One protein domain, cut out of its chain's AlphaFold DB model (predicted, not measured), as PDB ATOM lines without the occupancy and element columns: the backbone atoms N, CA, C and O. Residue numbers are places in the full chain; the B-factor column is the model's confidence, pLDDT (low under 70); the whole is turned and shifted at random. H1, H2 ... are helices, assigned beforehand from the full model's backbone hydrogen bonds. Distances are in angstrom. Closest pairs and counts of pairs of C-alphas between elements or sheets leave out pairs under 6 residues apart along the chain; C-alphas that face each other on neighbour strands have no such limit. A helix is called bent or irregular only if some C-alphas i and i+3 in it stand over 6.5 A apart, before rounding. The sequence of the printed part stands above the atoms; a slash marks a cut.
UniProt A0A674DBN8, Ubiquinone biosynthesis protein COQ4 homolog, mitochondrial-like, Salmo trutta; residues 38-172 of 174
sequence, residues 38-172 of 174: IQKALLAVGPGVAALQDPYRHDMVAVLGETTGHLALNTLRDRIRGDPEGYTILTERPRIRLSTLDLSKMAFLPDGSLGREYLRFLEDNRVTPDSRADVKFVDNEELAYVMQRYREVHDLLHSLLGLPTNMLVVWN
ATOM      1  N   ILE A  38     101.808 228.298 194.193       78.62
ATOM      2  CA  ILE A  38     102.339 229.032 193.033       78.62
ATOM      3  C   ILE A  38     103.871 229.086 193.077       78.62
ATOM      4  O   ILE A  38     104.526 228.890 192.053       78.62
ATOM      5  N   GLN A  39     104.454 229.312 194.259       83.00
ATOM      6  CA  GLN A  39     105.907 229.325 194.439       83.00
ATOM      7  C   GLN A  39     106.499 227.941 194.169       83.00
ATOM      8  O   GLN A  39     107.497 227.852 193.462       83.00
ATOM      9  N   LYS A  40     105.855 226.864 194.636       81.06
ATOM     10  CA  LYS A  40     106.232 225.480 194.310       81.06
ATOM     11  C   LYS A  40     106.168 225.212 192.815       81.06
ATOM     12  O   LYS A  40     107.118 224.671 192.264       81.06
ATOM     13  N   ALA A  41     105.079 225.607 192.155       73.75
ATOM     14  CA  ALA A  41     104.924 225.420 190.717       73.75
ATOM     15  C   ALA A  41     106.031 226.150 189.944       73.75
ATOM     16  O   ALA A  41     106.648 225.563 189.059       73.75
ATOM     17  N   LEU A  42     106.352 227.391 190.318       78.25
ATOM     18  CA  LEU A  42     107.441 228.153 189.706       78.25
ATOM     19  C   LEU A  42     108.819 227.531 189.992       78.25
ATOM     20  O   LEU A  42     109.635 227.393 189.080       78.25
ATOM     21  N   LEU A  43     109.060 227.110 191.238       78.94
ATOM     22  CA  LEU A  43     110.272 226.406 191.660       78.94
ATOM     23  C   LEU A  43     110.413 225.027 191.013       78.94
ATOM     24  O   LEU A  43     111.525 224.527 190.975       78.94
ATOM     25  N   ALA A  44     109.343 224.424 190.492       74.19
ATOM     26  CA  ALA A  44     109.401 223.159 189.765       74.19
ATOM     27  C   ALA A  44     109.832 223.341 188.299       74.19
ATOM     28  O   ALA A  44     110.456 222.446 187.734       74.19
ATOM     29  N   VAL A  45     109.545 224.490 187.671       72.62
ATOM     30  CA  VAL A  45     109.800 224.705 186.231       72.62
ATOM     31  C   VAL A  45     111.294 224.665 185.906       72.62
ATOM     32  O   VAL A  45     111.713 223.910 185.032       72.62
ATOM     33  N   GLY A  46     112.110 225.456 186.608       70.50
ATOM     34  CA  GLY A  46     113.554 225.532 186.350       70.50
ATOM     35  C   GLY A  46     114.274 224.194 186.578       70.50
ATOM     36  O   GLY A  46     114.929 223.695 185.661       70.50
ATOM     37  N   PRO A  47     114.123 223.572 187.757       67.44
ATOM     38  CA  PRO A  47     114.650 222.246 188.054       67.44
ATOM     39  C   PRO A  47     114.073 221.140 187.173       67.44
ATOM     40  O   PRO A  47     114.807 220.225 186.831       67.44
ATOM     41  N   GLY A  48     112.810 221.231 186.747       61.38
ATOM     42  CA  GLY A  48     112.201 220.292 185.802       61.38
ATOM     43  C   GLY A  48     112.876 220.315 184.433       61.38
ATOM     44  O   GLY A  48     113.245 219.268 183.907       61.38
ATOM     45  N   VAL A  49     113.122 221.507 183.882       65.31
ATOM     46  CA  VAL A  49     113.877 221.663 182.628       65.31
ATOM     47  C   VAL A  49     115.330 221.211 182.809       65.31
ATOM     48  O   VAL A  49     115.845 220.466 181.979       65.31
ATOM     49  N   ALA A  50     115.975 221.601 183.911       60.34
ATOM     50  CA  ALA A  50     117.359 221.234 184.192       60.34
ATOM     51  C   ALA A  50     117.542 219.725 184.426       60.34
ATOM     52  O   ALA A  50     118.518 219.173 183.943       60.34
ATOM     53  N   ALA A  51     116.613 219.047 185.101       58.38
ATOM     54  CA  ALA A  51     116.662 217.601 185.331       58.38
ATOM     55  C   ALA A  51     116.482 216.794 184.035       58.38
ATOM     56  O   ALA A  51     117.062 215.721 183.899       58.38
ATOM     57  N   LEU A  52     115.711 217.310 183.072       59.91
ATOM     58  CA  LEU A  52     115.586 216.704 181.742       59.91
ATOM     59  C   LEU A  52     116.836 216.932 180.875       59.91
ATOM     60  O   LEU A  52     117.152 216.094 180.035       59.91
ATOM     61  N   GLN A  53     117.527 218.060 181.056       59.41
ATOM     62  CA  GLN A  53     118.727 218.420 180.290       59.41
ATOM     63  C   GLN A  53     120.014 217.813 180.864       59.41
ATOM     64  O   GLN A  53     120.884 217.400 180.102       59.41
ATOM     65  N   ASP A  54     120.133 217.773 182.189       56.44
ATOM     66  CA  ASP A  54     121.266 217.232 182.933       56.44
ATOM     67  C   ASP A  54     120.805 216.671 184.298       56.44
ATOM     68  O   ASP A  54     120.826 217.366 185.325       56.44
ATOM     69  N   PRO A  55     120.386 215.398 184.342       58.44
ATOM     70  CA  PRO A  55     119.939 214.745 185.571       58.44
ATOM     71  C   PRO A  55     121.075 214.481 186.570       58.44
ATOM     72  O   PRO A  55     120.791 214.134 187.717       58.44
ATOM     73  N   TYR A  56     122.346 214.689 186.194       57.38
ATOM     74  CA  TYR A  56     123.472 214.633 187.132       57.38
ATOM     75  C   TYR A  56     123.517 215.859 188.056       57.38
ATOM     76  O   TYR A  56     124.233 215.858 189.061       57.38
ATOM     77  N   ARG A  57     122.692 216.890 187.806       63.88
ATOM     78  CA  ARG A  57     122.415 217.944 188.792       63.88
ATOM     79  C   ARG A  57     121.429 217.439 189.845       63.88
ATOM     80  O   ARG A  57     120.252 217.798 189.841       63.88
ATOM     81  N   HIS A  58     121.931 216.633 190.778       65.75
ATOM     82  CA  HIS A  58     121.142 216.000 191.842       65.75
ATOM     83  C   HIS A  58     120.295 217.000 192.651       65.75
ATOM     84  O   HIS A  58     119.173 216.677 193.042       65.75
ATOM     85  N   ASP A  59     120.778 218.234 192.832       65.75
ATOM     86  CA  ASP A  59     120.036 219.307 193.504       65.75
ATOM     87  C   ASP A  59     118.732 219.670 192.777       65.75
ATOM     88  O   ASP A  59     117.723 219.957 193.411       65.75
ATOM     89  N   MET A  60     118.719 219.644 191.442       74.56
ATOM     90  CA  MET A  60     117.532 219.999 190.655       74.56
ATOM     91  C   MET A  60     116.481 218.888 190.704       74.56
ATOM     92  O   MET A  60     115.294 219.166 190.872       74.56
ATOM     93  N   VAL A  61     116.910 217.625 190.654       71.94
ATOM     94  CA  VAL A  61     116.018 216.469 190.845       71.94
ATOM     95  C   VAL A  61     115.407 216.486 192.250       71.94
ATOM     96  O   VAL A  61     114.209 216.257 192.414       71.94
ATOM     97  N   ALA A  62     116.208 216.830 193.262       74.81
ATOM     98  CA  ALA A  62     115.756 216.970 194.640       74.81
ATOM     99  C   ALA A  62     114.661 218.044 194.787       74.81
ATOM    100  O   ALA A  62     113.606 217.754 195.355       74.81
ATOM    101  N   VAL A  63     114.871 219.245 194.230       79.12
ATOM    102  CA  VAL A  63     113.878 220.335 194.266       79.12
ATOM    103  C   VAL A  63     112.607 219.964 193.502       79.12
ATOM    104  O   VAL A  63     111.501 220.206 193.991       79.12
ATOM    105  N   LEU A  64     112.738 219.338 192.331       77.75
ATOM    106  CA  LEU A  64     111.588 218.880 191.552       77.75
ATOM    107  C   LEU A  64     110.745 217.868 192.344       77.75
ATOM    108  O   LEU A  64     109.524 218.002 192.415       77.75
ATOM    109  N   GLY A  65     111.392 216.893 192.991       78.06
ATOM    110  CA  GLY A  65     110.720 215.904 193.835       78.06
ATOM    111  C   GLY A  65     109.991 216.528 195.030       78.06
ATOM    112  O   GLY A  65     108.851 216.166 195.307       78.06
ATOM    113  N   GLU A  66     110.596 217.506 195.709       83.00
ATOM    114  CA  GLU A  66     109.962 218.201 196.845       83.00
ATOM    115  C   GLU A  66     108.755 219.050 196.430       83.00
ATOM    116  O   GLU A  66     107.752 219.109 197.144       83.00
ATOM    117  N   THR A  67     108.839 219.707 195.273       81.38
ATOM    118  CA  THR A  67     107.800 220.632 194.797       81.38
ATOM    119  C   THR A  67     106.615 219.923 194.142       81.38
ATOM    120  O   THR A  67     105.506 220.452 194.181       81.38
ATOM    121  N   THR A  68     106.813 218.721 193.587       80.12
ATOM    122  CA  THR A  68     105.766 217.982 192.852       80.12
ATOM    123  C   THR A  68     105.298 216.696 193.547       80.12
ATOM    124  O   THR A  68     104.193 216.223 193.286       80.12
ATOM    125  N   GLY A  69     106.077 216.140 194.481       83.50
ATOM    126  CA  GLY A  69     105.850 214.810 195.061       83.50
ATOM    127  C   GLY A  69     104.809 214.719 196.182       83.50
ATOM    128  O   GLY A  69     104.714 213.679 196.831       83.50
ATOM    129  N   HIS A  70     104.022 215.766 196.449       88.00
ATOM    130  CA  HIS A  70     103.176 215.840 197.649       88.00
ATOM    131  C   HIS A  70     102.198 214.656 197.801       88.00
ATOM    132  O   HIS A  70     102.070 214.091 198.887       88.00
ATOM    133  N   LEU A  71     101.522 214.235 196.725       87.12
ATOM    134  CA  LEU A  71     100.584 213.101 196.774       87.12
ATOM    135  C   LEU A  71     101.293 211.764 197.042       87.12
ATOM    136  O   LEU A  71     100.811 210.954 197.839       87.12
ATOM    137  N   ALA A  72     102.457 211.558 196.420       87.44
ATOM    138  CA  ALA A  72     103.280 210.375 196.641       87.44
ATOM    139  C   ALA A  72     103.779 210.316 198.093       87.44
ATOM    140  O   ALA A  72     103.658 209.278 198.739       87.44
ATOM    141  N   LEU A  73     104.237 211.446 198.645       90.94
ATOM    142  CA  LEU A  73     104.674 211.541 200.040       90.94
ATOM    143  C   LEU A  73     103.549 211.230 201.032       90.94
ATOM    144  O   LEU A  73     103.788 210.510 201.998       90.94
ATOM    145  N   ASN A  74     102.323 211.707 200.790       92.44
ATOM    146  CA  ASN A  74     101.174 211.352 201.632       92.44
ATOM    147  C   ASN A  74     100.899 209.842 201.608       92.44
ATOM    148  O   ASN A  74     100.734 209.229 202.660       92.44
ATOM    149  N   THR A  75     100.918 209.236 200.419       93.19
ATOM    150  CA  THR A  75     100.693 207.791 200.267       93.19
ATOM    151  C   THR A  75     101.785 206.978 200.966       93.19
ATOM    152  O   THR A  75     101.485 206.008 201.660       93.19
ATOM    153  N   LEU A  76     103.053 207.377 200.818       92.00
ATOM    154  CA  LEU A  76     104.182 206.735 201.493       92.00
ATOM    155  C   LEU A  76     104.069 206.859 203.010       92.00
ATOM    156  O   LEU A  76     104.186 205.856 203.708       92.00
ATOM    157  N   ARG A  77     103.780 208.057 203.521       95.56
ATOM    158  CA  ARG A  77     103.545 208.284 204.949       95.56
ATOM    159  C   ARG A  77     102.446 207.370 205.487       95.56
ATOM    160  O   ARG A  77     102.644 206.750 206.525       95.56
ATOM    161  N   ASP A  78     101.309 207.271 204.802       96.19
ATOM    162  CA  ASP A  78     100.187 206.449 205.276       96.19
ATOM    163  C   ASP A  78     100.543 204.964 205.323       96.19
ATOM    164  O   ASP A  78     100.187 204.278 206.280       96.19
ATOM    165  N   ARG A  79     101.321 204.480 204.347       95.19
ATOM    166  CA  ARG A  79     101.863 203.115 204.373       95.19
ATOM    167  C   ARG A  79     102.821 202.904 205.543       95.19
ATOM    168  O   ARG A  79     102.682 201.916 206.247       95.19
ATOM    169  N   ILE A  80     103.750 203.835 205.770       94.19
ATOM    170  CA  ILE A  80     104.713 203.758 206.879       94.19
ATOM    171  C   ILE A  80     103.980 203.782 208.230       94.19
ATOM    172  O   ILE A  80     104.303 202.997 209.109       94.19
ATOM    173  N   ARG A  81     102.960 204.632 208.402       95.38
ATOM    174  CA  ARG A  81     102.145 204.679 209.632       95.38
ATOM    175  C   ARG A  81     101.326 203.411 209.865       95.38
ATOM    176  O   ARG A  81     101.057 203.079 211.015       95.38
ATOM    177  N   GLY A  82     100.888 202.754 208.792       96.12
ATOM    178  CA  GLY A  82     100.132 201.503 208.859       96.12
ATOM    179  C   GLY A  82     100.976 200.288 209.247       96.12
ATOM    180  O   GLY A  82     100.411 199.243 209.566       96.12
ATOM    181  N   ASP A  83     102.302 200.419 209.233       96.56
ATOM    182  CA  ASP A  83     103.245 199.371 209.606       96.56
ATOM    183  C   ASP A  83     103.818 199.616 211.021       96.56
ATOM    184  O   ASP A  83     104.224 200.740 211.321       96.56
ATOM    185  N   PRO A  84     103.875 198.612 211.921       97.50
ATOM    186  CA  PRO A  84     104.399 198.805 213.278       97.50
ATOM    187  C   PRO A  84     105.869 199.259 213.341       97.50
ATOM    188  O   PRO A  84     106.232 200.080 214.191       97.50
ATOM    189  N   GLU A  85     106.722 198.752 212.447       96.81
ATOM    190  CA  GLU A  85     108.124 199.173 212.350       96.81
ATOM    191  C   GLU A  85     108.203 200.573 211.736       96.81
ATOM    192  O   GLU A  85     108.888 201.454 212.261       96.81
ATOM    193  N   GLY A  86     107.421 200.829 210.688       95.69
ATOM    194  CA  GLY A  86     107.289 202.149 210.081       95.69
ATOM    195  C   GLY A  86     106.831 203.227 211.071       95.69
ATOM    196  O   GLY A  86     107.406 204.316 211.114       95.69
ATOM    197  N   TYR A  87     105.866 202.920 211.937       95.19
ATOM    198  CA  TYR A  87     105.426 203.817 213.006       95.19
ATOM    199  C   TYR A  87     106.565 204.140 213.984       95.19
ATOM    200  O   TYR A  87     106.751 205.297 214.373       95.19
ATOM    201  N   THR A  88     107.375 203.138 214.333       97.38
ATOM    202  CA  THR A  88     108.585 203.328 215.147       97.38
ATOM    203  C   THR A  88     109.578 204.252 214.437       97.38
ATOM    204  O   THR A  88     110.054 205.211 215.037       97.38
ATOM    205  N   ILE A  89     109.805 204.068 213.133       96.38
ATOM    206  CA  ILE A  89     110.684 204.927 212.322       96.38
ATOM    207  C   ILE A  89     110.196 206.385 212.284       96.38
ATOM    208  O   ILE A  89     111.019 207.302 212.329       96.38
ATOM    209  N   LEU A  90     108.884 206.625 212.196       96.06
ATOM    210  CA  LEU A  90     108.315 207.982 212.227       96.06
ATOM    211  C   LEU A  90     108.397 208.627 213.616       96.06
ATOM    212  O   LEU A  90     108.452 209.854 213.720       96.06
ATOM    213  N   THR A  91     108.432 207.806 214.665       95.31
ATOM    214  CA  THR A  91     108.536 208.252 216.057       95.31
ATOM    215  C   THR A  91     109.985 208.561 216.439       95.31
ATOM    216  O   THR A  91     110.280 209.661 216.899       95.31
ATOM    217  N   GLU A  92     110.901 207.615 216.228       96.50
ATOM    218  CA  GLU A  92     112.314 207.721 216.626       96.50
ATOM    219  C   GLU A  92     113.142 208.594 215.685       96.50
ATOM    220  O   GLU A  92     114.171 209.147 216.072       96.50
ATOM    221  N   ARG A  93     112.693 208.716 214.437       95.56
ATOM    222  CA  ARG A  93     113.317 209.522 213.387       95.56
ATOM    223  C   ARG A  93     114.814 209.246 213.157       95.56
ATOM    224  O   ARG A  93     115.602 210.197 213.081       95.56
ATOM    225  N   PRO A  94     115.240 207.972 213.016       95.44
ATOM    226  CA  PRO A  94     116.648 207.634 212.826       95.44
ATOM    227  C   PRO A  94     117.222 208.251 211.542       95.44
ATOM    228  O   PRO A  94     116.598 208.222 210.479       95.44
ATOM    229  N   ARG A  95     118.456 208.761 211.627       93.25
ATOM    230  CA  ARG A  95     119.167 209.419 210.517       93.25
ATOM    231  C   ARG A  95     120.390 208.622 210.083       93.25
ATOM    232  O   ARG A  95     121.176 208.186 210.925       93.25
ATOM    233  N   ILE A  96     120.572 208.474 208.774       91.50
ATOM    234  CA  ILE A  96     121.775 207.873 208.183       91.50
ATOM    235  C   ILE A  96     122.678 209.018 207.726       91.50
ATOM    236  O   ILE A  96     122.413 209.654 206.712       91.50
ATOM    237  N   ARG A  97     123.709 209.316 208.519       90.38
ATOM    238  CA  ARG A  97     124.651 210.424 208.316       90.38
ATOM    239  C   ARG A  97     126.065 209.967 208.629       90.38
ATOM    240  O   ARG A  97     126.251 208.981 209.344       90.38
ATOM    241  N   LEU A  98     127.071 210.726 208.202       89.69
ATOM    242  CA  LEU A  98     128.449 210.467 208.646       89.69
ATOM    243  C   LEU A  98     128.579 210.525 210.173       89.69
ATOM    244  O   LEU A  98     129.344 209.769 210.756       89.69
ATOM    245  N   SER A  99     127.797 211.380 210.836       90.56
ATOM    246  CA  SER A  99     127.813 211.502 212.297       90.56
ATOM    247  C   SER A  99     127.206 210.302 213.033       90.56
ATOM    248  O   SER A  99     127.401 210.177 214.239       90.56
ATOM    249  N   THR A 100     126.417 209.468 212.350       91.06
ATOM    250  CA  THR A 100     125.737 208.303 212.943       91.06
ATOM    251  C   THR A 100     126.346 206.973 212.505       91.06
ATOM    252  O   THR A 100     126.055 205.944 213.114       91.06
ATOM    253  N   LEU A 101     127.212 206.983 211.487       91.56
ATOM    254  CA  LEU A 101     127.883 205.805 210.949       91.56
ATOM    255  C   LEU A 101     129.372 205.788 211.301       91.56
ATOM    256  O   LEU A 101     130.090 206.762 211.101       91.56
ATOM    257  N   ASP A 102     129.862 204.630 211.739       93.88
ATOM    258  CA  ASP A 102     131.295 204.381 211.896       93.88
ATOM    259  C   ASP A 102     131.847 203.709 210.632       93.88
ATOM    260  O   ASP A 102     131.884 202.479 210.514       93.88
ATOM    261  N   LEU A 103     132.271 204.535 209.672       91.75
ATOM    262  CA  LEU A 103     132.835 204.053 208.408       91.75
ATOM    263  C   LEU A 103     134.120 203.239 208.616       91.75
ATOM    264  O   LEU A 103     134.379 202.298 207.868       91.75
ATOM    265  N   SER A 104     134.899 203.552 209.659       93.38
ATOM    266  CA  SER A 104     136.121 202.805 209.970       93.38
ATOM    267  C   SER A 104     135.769 201.381 210.375       93.38
ATOM    268  O   SER A 104     136.324 200.429 209.835       93.38
ATOM    269  N   LYS A 105     134.786 201.210 211.262       94.69
ATOM    270  CA  LYS A 105     134.279 199.888 211.640       94.69
ATOM    271  C   LYS A 105     133.681 199.142 210.450       94.69
ATOM    272  O   LYS A 105     133.914 197.943 210.322       94.69
ATOM    273  N   MET A 106     132.946 199.832 209.577       94.88
ATOM    274  CA  MET A 106     132.381 199.233 208.362       94.88
ATOM    275  C   MET A 106     133.464 198.693 207.422       94.88
ATOM    276  O   MET A 106     133.271 197.635 206.823       94.88
ATOM    277  N   ALA A 107     134.626 199.347 207.353       94.62
ATOM    278  CA  ALA A 107     135.759 198.878 206.561       94.62
ATOM    279  C   ALA A 107     136.326 197.533 207.048       94.62
ATOM    280  O   ALA A 107     136.868 196.782 206.243       94.62
ATOM    281  N   PHE A 108     136.172 197.205 208.333       96.50
ATOM    282  CA  PHE A 108     136.625 195.934 208.908       96.50
ATOM    283  C   PHE A 108     135.554 194.835 208.908       96.50
ATOM    284  O   PHE A 108     135.827 193.722 209.362       96.50
ATOM    285  N   LEU A 109     134.335 195.117 208.436       97.00
ATOM    286  CA  LEU A 109     133.302 194.092 208.319       97.00
ATOM    287  C   LEU A 109     133.637 193.102 207.186       97.00
ATOM    288  O   LEU A 109     134.269 193.494 206.203       97.00
ATOM    289  N   PRO A 110     133.193 191.834 207.284       97.12
ATOM    290  CA  PRO A 110     133.395 190.852 206.223       97.12
ATOM    291  C   PRO A 110     132.804 191.313 204.885       97.12
ATOM    292  O   PRO A 110     131.733 191.930 204.854       97.12
ATOM    293  N   ASP A 111     133.472 190.961 203.788       95.19
ATOM    294  CA  ASP A 111     132.935 191.138 202.434       95.19
ATOM    295  C   ASP A 111     131.579 190.425 202.289       95.19
ATOM    296  O   ASP A 111     131.356 189.356 202.861       95.19
ATOM    297  N   GLY A 112     130.645 191.055 201.569       91.88
ATOM    298  CA  GLY A 112     129.255 190.607 201.454       91.88
ATOM    299  C   GLY A 112     128.343 191.002 202.623       91.88
ATOM    300  O   GLY A 112     127.131 190.805 202.542       91.88
ATOM    301  N   SER A 113     128.871 191.582 203.705       95.12
ATOM    302  CA  SER A 113     128.020 192.208 204.724       95.12
ATOM    303  C   SER A 113     127.462 193.544 204.227       95.12
ATOM    304  O   SER A 113     128.148 194.294 203.533       95.12
ATOM    305  N   LEU A 114     126.240 193.895 204.644       93.12
ATOM    306  CA  LEU A 114     125.583 195.135 204.205       93.12
ATOM    307  C   LEU A 114     126.435 196.384 204.473       93.12
ATOM    308  O   LEU A 114     126.535 197.255 203.619       93.12
ATOM    309  N   GLY A 115     127.069 196.469 205.647       94.31
ATOM    310  CA  GLY A 115     127.911 197.616 205.989       94.31
ATOM    311  C   GLY A 115     129.165 197.716 205.114       94.31
ATOM    312  O   GLY A 115     129.534 198.816 204.709       94.31
ATOM    313  N   ARG A 116     129.792 196.582 204.781       95.81
ATOM    314  CA  ARG A 116     130.975 196.536 203.912       95.81
ATOM    315  C   ARG A 116     130.632 196.915 202.473       95.81
ATOM    316  O   ARG A 116     131.347 197.712 201.873       95.81
ATOM    317  N   GLU A 117     129.529 196.389 201.946       95.00
ATOM    318  CA  GLU A 117     129.082 196.690 200.583       95.00
ATOM    319  C   GLU A 117     128.539 198.117 200.451       95.00
ATOM    320  O   GLU A 117     128.808 198.779 199.454       95.00
ATOM    321  N   TYR A 118     127.859 198.644 201.476       93.94
ATOM    322  CA  TYR A 118     127.448 200.050 201.487       93.94
ATOM    323  C   TYR A 118     128.656 200.992 201.489       93.94
ATOM    324  O   TYR A 118     128.678 201.955 200.725       93.94
ATOM    325  N   LEU A 119     129.701 200.704 202.278       94.75
ATOM    326  CA  LEU A 119     130.938 201.490 202.231       94.75
ATOM    327  C   LEU A 119     131.581 201.443 200.837       94.75
ATOM    328  O   LEU A 119     131.930 202.491 200.297       94.75
ATOM    329  N   ARG A 120     131.676 200.253 200.234       93.31
ATOM    330  CA  ARG A 120     132.216 200.073 198.879       93.31
ATOM    331  C   ARG A 120     131.429 200.879 197.843       93.31
ATOM    332  O   ARG A 120     132.022 201.578 197.033       93.31
ATOM    333  N   PHE A 121     130.097 200.854 197.918       91.19
ATOM    334  CA  PHE A 121     129.234 201.655 197.053       91.19
ATOM    335  C   PHE A 121     129.527 203.157 197.164       91.19
ATOM    336  O   PHE A 121     129.618 203.841 196.142       91.19
ATOM    337  N   LEU A 122     129.676 203.672 198.389       90.88
ATOM    338  CA  LEU A 122     129.992 205.080 198.633       90.88
ATOM    339  C   LEU A 122     131.350 205.459 198.014       90.88
ATOM    340  O   LEU A 122     131.453 206.484 197.337       90.88
ATOM    341  N   GLU A 123     132.369 204.614 198.195       91.94
ATOM    342  CA  GLU A 123     133.717 204.805 197.645       91.94
ATOM    343  C   GLU A 123     133.729 204.769 196.108       91.94
ATOM    344  O   GLU A 123     134.249 205.693 195.473       91.94
ATOM    345  N   ASP A 124     133.095 203.760 195.507       90.19
ATOM    346  CA  ASP A 124     133.037 203.558 194.054       90.19
ATOM    347  C   ASP A 124     132.327 204.719 193.343       90.19
ATOM    348  O   ASP A 124     132.763 205.180 192.285       90.19
ATOM    349  N   ASN A 125     131.251 205.234 193.946       84.81
ATOM    350  CA  ASN A 125     130.480 206.353 193.402       84.81
ATOM    351  C   ASN A 125     131.015 207.726 193.844       84.81
ATOM    352  O   ASN A 125     130.513 208.747 193.376       84.81
ATOM    353  N   ARG A 126     132.041 207.769 194.706       88.44
ATOM    354  CA  ARG A 126     132.630 208.998 195.274       88.44
ATOM    355  C   ARG A 126     131.590 209.900 195.947       88.44
ATOM    356  O   ARG A 126     131.612 211.120 195.780       88.44
ATOM    357  N   VAL A 127     130.684 209.291 196.706       87.62
ATOM    358  CA  VAL A 127     129.636 209.972 197.476       87.62
ATOM    359  C   VAL A 127     129.769 209.656 198.964       87.62
ATOM    360  O   VAL A 127     130.450 208.722 199.373       87.62
ATOM    361  N   THR A 128     129.105 210.448 199.794       88.38
ATOM    362  CA  THR A 128     128.991 210.242 201.242       88.38
ATOM    363  C   THR A 128     127.516 210.188 201.644       88.38
ATOM    364  O   THR A 128     126.680 210.725 200.912       88.38
ATOM    365  N   PRO A 129     127.170 209.630 202.820       86.06
ATOM    366  CA  PRO A 129     125.802 209.686 203.348       86.06
ATOM    367  C   PRO A 129     125.235 211.116 203.400       86.06
ATOM    368  O   PRO A 129     124.047 211.327 203.181       86.06
ATOM    369  N   ASP A 130     126.106 212.106 203.609       86.25
ATOM    370  CA  ASP A 130     125.742 213.524 203.704       86.25
ATOM    371  C   ASP A 130     125.762 214.248 202.341       86.25
ATOM    372  O   ASP A 130     125.464 215.437 202.263       86.25
ATOM    373  N   SER A 131     126.111 213.565 201.244       79.50
ATOM    374  CA  SER A 131     126.149 214.167 199.899       79.50
ATOM    375  C   SER A 131     124.757 214.481 199.342       79.50
ATOM    376  O   SER A 131     124.632 215.194 198.347       79.50
ATOM    377  N   ARG A 132     123.696 213.939 199.950       77.56
ATOM    378  CA  ARG A 132     122.310 214.211 199.559       77.56
ATOM    379  C   ARG A 132     121.820 215.478 200.256       77.56
ATOM    380  O   ARG A 132     121.873 215.579 201.477       77.56
ATOM    381  N   ALA A 133     121.301 216.426 199.476       80.00
ATOM    382  CA  ALA A 133     120.772 217.675 200.007       80.00
ATOM    383  C   ALA A 133     119.645 217.429 201.026       80.00
ATOM    384  O   ALA A 133     118.732 216.630 200.776       80.00
ATOM    385  N   ASP A 134     119.687 218.163 202.141       87.56
ATOM    386  CA  ASP A 134     118.574 218.208 203.086       87.56
ATOM    387  C   ASP A 134     117.307 218.733 202.387       87.56
ATOM    388  O   ASP A 134     117.374 219.605 201.513       87.56
ATOM    389  N   VAL A 135     116.152 218.191 202.772       89.88
ATOM    390  CA  VAL A 135     114.827 218.660 202.334       89.88
ATOM    391  C   VAL A 135     114.591 220.095 202.811       89.88
ATOM    392  O   VAL A 135     114.987 220.442 203.922       89.88
ATOM    393  N   LYS A 136     113.967 220.942 201.978       88.25
ATOM    394  CA  LYS A 136     113.763 222.376 202.272       88.25
ATOM    395  C   LYS A 136     112.364 222.888 201.949       88.25
ATOM    396  O   LYS A 136     111.885 223.776 202.642       88.25
ATOM    397  N   PHE A 137     111.724 222.360 200.915       88.38
ATOM    398  CA  PHE A 137     110.521 222.905 200.280       88.38
ATOM    399  C   PHE A 137     109.271 222.055 200.536       88.38
ATOM    400  O   PHE A 137     108.298 222.138 199.788       88.38
ATOM    401  N   VAL A 138     109.290 221.191 201.553       90.00
ATOM    402  CA  VAL A 138     108.119 220.399 201.960       90.00
ATOM    403  C   VAL A 138     107.478 221.054 203.178       90.00
ATOM    404  O   VAL A 138     108.035 220.968 204.267       90.00
ATOM    405  N   ASP A 139     106.292 221.645 203.012       91.19
ATOM    406  CA  ASP A 139     105.554 222.374 204.062       91.19
ATOM    407  C   ASP A 139     104.763 221.447 205.003       91.19
ATOM    408  O   ASP A 139     103.604 221.679 205.344       91.19
ATOM    409  N   ASN A 140     105.377 220.335 205.399       93.19
ATOM    410  CA  ASN A 140     104.884 219.449 206.446       93.19
ATOM    411  C   ASN A 140     106.078 218.709 207.054       93.19
ATOM    412  O   ASN A 140     106.823 218.048 206.338       93.19
ATOM    413  N   GLU A 141     106.245 218.820 208.368       94.69
ATOM    414  CA  GLU A 141     107.415 218.309 209.091       94.69
ATOM    415  C   GLU A 141     107.587 216.786 208.958       94.69
ATOM    416  O   GLU A 141     108.689 216.301 208.693       94.69
ATOM    417  N   GLU A 142     106.499 216.023 209.048       94.75
ATOM    418  CA  GLU A 142     106.558 214.566 208.940       94.75
ATOM    419  C   GLU A 142     106.768 214.118 207.486       94.75
ATOM    420  O   GLU A 142     107.573 213.223 207.228       94.75
ATOM    421  N   LEU A 143     106.121 214.770 206.509       95.31
ATOM    422  CA  LEU A 143     106.368 214.486 205.087       95.31
ATOM    423  C   LEU A 143     107.796 214.859 204.673       95.31
ATOM    424  O   LEU A 143     108.393 214.164 203.851       95.31
ATOM    425  N   ALA A 144     108.353 215.928 205.243       94.56
ATOM    426  CA  ALA A 144     109.741 216.309 205.026       94.56
ATOM    427  C   ALA A 144     110.688 215.231 205.556       94.56
ATOM    428  O   ALA A 144     111.639 214.857 204.869       94.56
ATOM    429  N   TYR A 145     110.392 214.661 206.726       95.62
ATOM    430  CA  TYR A 145     111.134 213.518 207.244       95.62
ATOM    431  C   TYR A 145     110.993 212.272 206.362       95.62
ATOM    432  O   TYR A 145     112.003 211.638 206.071       95.62
ATOM    433  N   VAL A 146     109.795 211.948 205.863       95.50
ATOM    434  CA  VAL A 146     109.597 210.828 204.921       95.50
ATOM    435  C   VAL A 146     110.431 211.022 203.652       95.50
ATOM    436  O   VAL A 146     111.144 210.107 203.239       95.50
ATOM    437  N   MET A 147     110.406 212.221 203.064       93.31
ATOM    438  CA  MET A 147     111.208 212.558 201.883       93.31
ATOM    439  C   MET A 147     112.710 212.442 202.169       93.31
ATOM    440  O   MET A 147     113.474 211.897 201.373       93.31
ATOM    441  N   GLN A 148     113.145 212.929 203.327       93.25
ATOM    442  CA  GLN A 148     114.540 212.873 203.730       93.25
ATOM    443  C   GLN A 148     115.004 211.437 203.983       93.25
ATOM    444  O   GLN A 148     116.085 211.050 203.544       93.25
ATOM    445  N   ARG A 149     114.176 210.625 204.643       93.06
ATOM    446  CA  ARG A 149     114.448 209.210 204.876       93.06
ATOM    447  C   ARG A 149     114.547 208.454 203.556       93.06
ATOM    448  O   ARG A 149     115.458 207.650 203.407       93.06
ATOM    449  N   TYR A 150     113.670 208.753 202.596       90.19
ATOM    450  CA  TYR A 150     113.744 208.205 201.242       90.19
ATOM    451  C   TYR A 150     115.095 208.512 200.571       90.19
ATOM    452  O   TYR A 150     115.726 207.602 200.038       90.19
ATOM    453  N   ARG A 151     115.591 209.756 200.670       89.81
ATOM    454  CA  ARG A 151     116.927 210.130 200.158       89.81
ATOM    455  C   ARG A 151     118.054 209.349 200.822       89.81
ATOM    456  O   ARG A 151     118.971 208.913 200.140       89.81
ATOM    457  N   GLU A 152     117.983 209.186 202.137       90.88
ATOM    458  CA  GLU A 152     119.015 208.508 202.925       90.88
ATOM    459  C   GLU A 152     119.097 207.007 202.630       90.88
ATOM    460  O   GLU A 152     120.189 206.450 202.547       90.88
ATOM    461  N   VAL A 153     117.953 206.338 202.455       91.19
ATOM    462  CA  VAL A 153     117.934 204.893 202.181       91.19
ATOM    463  C   VAL A 153     118.171 204.560 200.712       91.19
ATOM    464  O   VAL A 153     118.507 203.423 200.409       91.19
ATOM    465  N   HIS A 154     118.026 205.516 199.794       88.69
ATOM    466  CA  HIS A 154     118.188 205.291 198.357       88.69
ATOM    467  C   HIS A 154     119.547 204.659 198.003       88.69
ATOM    468  O   HIS A 154     119.595 203.623 197.342       88.69
ATOM    469  N   ASP A 155     120.647 205.220 198.512       86.25
ATOM    470  CA  ASP A 155     122.000 204.697 198.266       86.25
ATOM    471  C   ASP A 155     122.221 203.327 198.947       86.25
ATOM    472  O   ASP A 155     122.918 202.450 198.423       86.25
ATOM    473  N   LEU A 156     121.560 203.091 200.086       88.75
ATOM    474  CA  LEU A 156     121.564 201.788 200.757       88.75
ATOM    475  C   LEU A 156     120.813 200.727 199.938       88.75
ATOM    476  O   LEU A 156     121.268 199.590 199.850       88.75
ATOM    477  N   LEU A 157     119.692 201.092 199.308       89.44
ATOM    478  CA  LEU A 157     118.925 200.204 198.431       89.44
ATOM    479  C   LEU A 157     119.721 199.835 197.179       89.44
ATOM    480  O   LEU A 157     119.730 198.667 196.795       89.44
ATOM    481  N   HIS A 158     120.439 200.792 196.585       86.81
ATOM    482  CA  HIS A 158     121.373 200.502 195.496       86.81
ATOM    483  C   HIS A 158     122.427 199.473 195.906       86.81
ATOM    484  O   HIS A 158     122.670 198.517 195.170       86.81
ATOM    485  N   SER A 159     122.992 199.635 197.102       87.88
ATOM    486  CA  SER A 159     124.004 198.726 197.648       87.88
ATOM    487  C   SER A 159     123.440 197.330 197.919       87.88
ATOM    488  O   SER A 159     124.052 196.332 197.554       87.88
ATOM    489  N   LEU A 160     122.251 197.250 198.519       88.44
ATOM    490  CA  LEU A 160     121.599 195.988 198.868       88.44
ATOM    491  C   LEU A 160     121.166 195.190 197.629       88.44
ATOM    492  O   LEU A 160     121.251 193.965 197.625       88.44
ATOM    493  N   LEU A 161     120.679 195.878 196.595       86.69
ATOM    494  CA  LEU A 161     120.139 195.256 195.384       86.69
ATOM    495  C   LEU A 161     121.181 195.107 194.263       86.69
ATOM    496  O   LEU A 161     120.875 194.509 193.232       86.69
ATOM    497  N   GLY A 162     122.388 195.657 194.432       80.50
ATOM    498  CA  GLY A 162     123.430 195.666 193.400       80.50
ATOM    499  C   GLY A 162     123.041 196.461 192.148       80.50
ATOM    500  O   GLY A 162     123.511 196.159 191.050       80.50
ATOM    501  N   LEU A 163     122.144 197.444 192.284       78.94
ATOM    502  CA  LEU A 163     121.642 198.223 191.155       78.94
ATOM    503  C   LEU A 163     122.615 199.356 190.805       78.94
ATOM    504  O   LEU A 163     122.974 200.132 191.697       78.94
ATOM    505  N   PRO A 164     122.994 199.527 189.524       72.81
ATOM    506  CA  PRO A 164     123.844 200.638 189.116       72.81
ATOM    507  C   PRO A 164     123.144 201.984 189.349       72.81
ATOM    508  O   PRO A 164     121.921 202.088 189.294       72.81
ATOM    509  N   THR A 165     123.930 203.039 189.544       61.59
ATOM    510  CA  THR A 165     123.466 204.432 189.700       61.59
ATOM    511  C   THR A 165     123.224 205.137 188.360       61.59
ATOM    512  O   THR A 165     123.040 206.352 188.306       61.59
ATOM    513  N   ASN A 166     123.242 204.396 187.244       61.53
ATOM    514  CA  ASN A 166     123.035 204.970 185.920       61.53
ATOM    515  C   ASN A 166     121.571 205.408 185.715       61.53
ATOM    516  O   ASN A 166     120.648 204.928 186.373       61.53
ATOM    517  N   MET A 167     121.352 206.331 184.772       49.06
ATOM    518  CA  MET A 167     120.050 206.987 184.571       49.06
ATOM    519  C   MET A 167     118.865 206.029 184.364       49.06
ATOM    520  O   MET A 167     117.732 206.401 184.651       49.06
ATOM    521  N   LEU A 168     119.102 204.802 183.892       43.38
ATOM    522  CA  LEU A 168     118.054 203.797 183.685       43.38
ATOM    523  C   LEU A 168     117.400 203.332 184.994       43.38
ATOM    524  O   LEU A 168     116.225 202.977 184.981       43.38
ATOM    525  N   VAL A 169     118.123 203.363 186.116       45.97
ATOM    526  CA  VAL A 169     117.577 202.996 187.433       45.97
ATOM    527  C   VAL A 169     116.903 204.191 188.117       45.97
ATOM    528  O   VAL A 169     115.916 204.009 188.820       45.97
ATOM    529  N   VAL A 170     117.357 205.420 187.842       49.44
ATOM    530  CA  VAL A 170     116.745 206.666 188.357       49.44
ATOM    531  C   VAL A 170     115.340 206.909 187.775       49.44
ATOM    532  O   VAL A 170     114.500 207.514 188.434       49.44
ATOM    533  N   TRP A 171     115.067 206.415 186.562       32.94
ATOM    534  CA  TRP A 171     113.805 206.620 185.834       32.94
ATOM    535  C   TRP A 171     112.843 205.423 185.849       32.94
ATOM    536  O   TRP A 171     111.883 205.432 185.083       32.94
ATOM    537  N   ASN A 172     113.055 204.403 186.687       24.56
ATOM    538  CA  ASN A 172     112.069 203.331 186.844       24.56
ATOM    539  C   ASN A 172     111.144 203.642 188.037       24.56
ATOM    540  O   ASN A 172     111.577 203.480 189.180       24.56
TER     541      ASN A 172
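Overview. This is residues 38 to 172 of the 174 residues of the protein "Ubiquinone biosynthesis protein COQ4 homolog, mitochondrial-like" of Salmo trutta (UniProt A0A674DBN8). A long kinked helix, H7, runs through the middle, with H3 packed crosswise on its first part and H6 crosswise on its last part. H1 and H2 make a helical hairpin to one side, H5 packs on H6 at the far end, and a long link, residues 126 to 140, leads back from H6 to the start of H7. The 135 printed residues hold eight named helices, H1 to H8 in order, and no named strand; the class is all helix. The whole is compact, with a radius of gyration of the C-alphas of 16.0 A and spans of 51 by 38 by 26 A.

Arrangement. Start at H1, residues 38 to 53, and H2, residues 58 to 68: this hairpin touches at Pro 47 and Met 60, closest C-alphas 4.5 A apart, at a steep tilt of 39 degrees, opposite ways. H3, residues 70 to 82, and H2 meet only through their link. H3 and H4, residues 84 to 92, touch only at the corner, with the closest C-alphas, those of Ile 80 and Gly 86, 4.4 A apart. H5, residues 103 to 107, touches H6, residues 114 to 125; Met 106 and Gly 115 have the closest C-alphas, 5.3 A apart. Next find H7, residues 141 to 161, the hub, touching H3, H4 and H6. Its residues 143 to 147 alone touch H3, about perpendicular at 80 degrees, closest at the C-alphas of Leu 73 and Leu 143, 6.1 A apart. H4 and H7 only just touch, with 3 pairs of C-alphas within 8 A, closest Leu 90 and Glu 142 at 7.6 A. Residues 155 to 160 of H7 alone touch H6, about perpendicular at 90 degrees, closest at the C-alphas of Tyr 118 and Ser 159, 5.3 A apart. H2 and H7 are close but not clearly touching, with the closest C-alphas, Glu 66 and Met 147, 7.7 A apart. H8, residues 167 to 170, touches no helix. Every O i to N i+4 pair is within hydrogen-bond range in H2, H3, H4, H5 and H6, against 10 of 12 in H1 and 15 of 17 in H7, while H8 is too short for such a pair.

Along the chain. Find C-alpha 38 at (102.339, 229.032, 193.033); from there H1 runs 23.3 A. H2 spans 15.5 A, H3 18.5 A and H6 16.3 A. H7 begins at C-alpha 141, (107.415, 218.309, 209.091), and spans 29.7 A; it has a kink of 39 degrees near residue 155 and is only just irregular, C-alphas 152 and 155 being 6.7 A apart. H8 ends at C-alpha 170, (116.745, 206.666, 188.357).

Size, cuts and confidence. The C-alphas of Ile 38 and Pro 110, the two farthest apart, are 51.0 A apart. The printed part has no cut, and H6 to H7 is the long link. Mean pLDDT of the printed part is 84.0; look for values under 70 at residues 47 to 59 and 165 to 172.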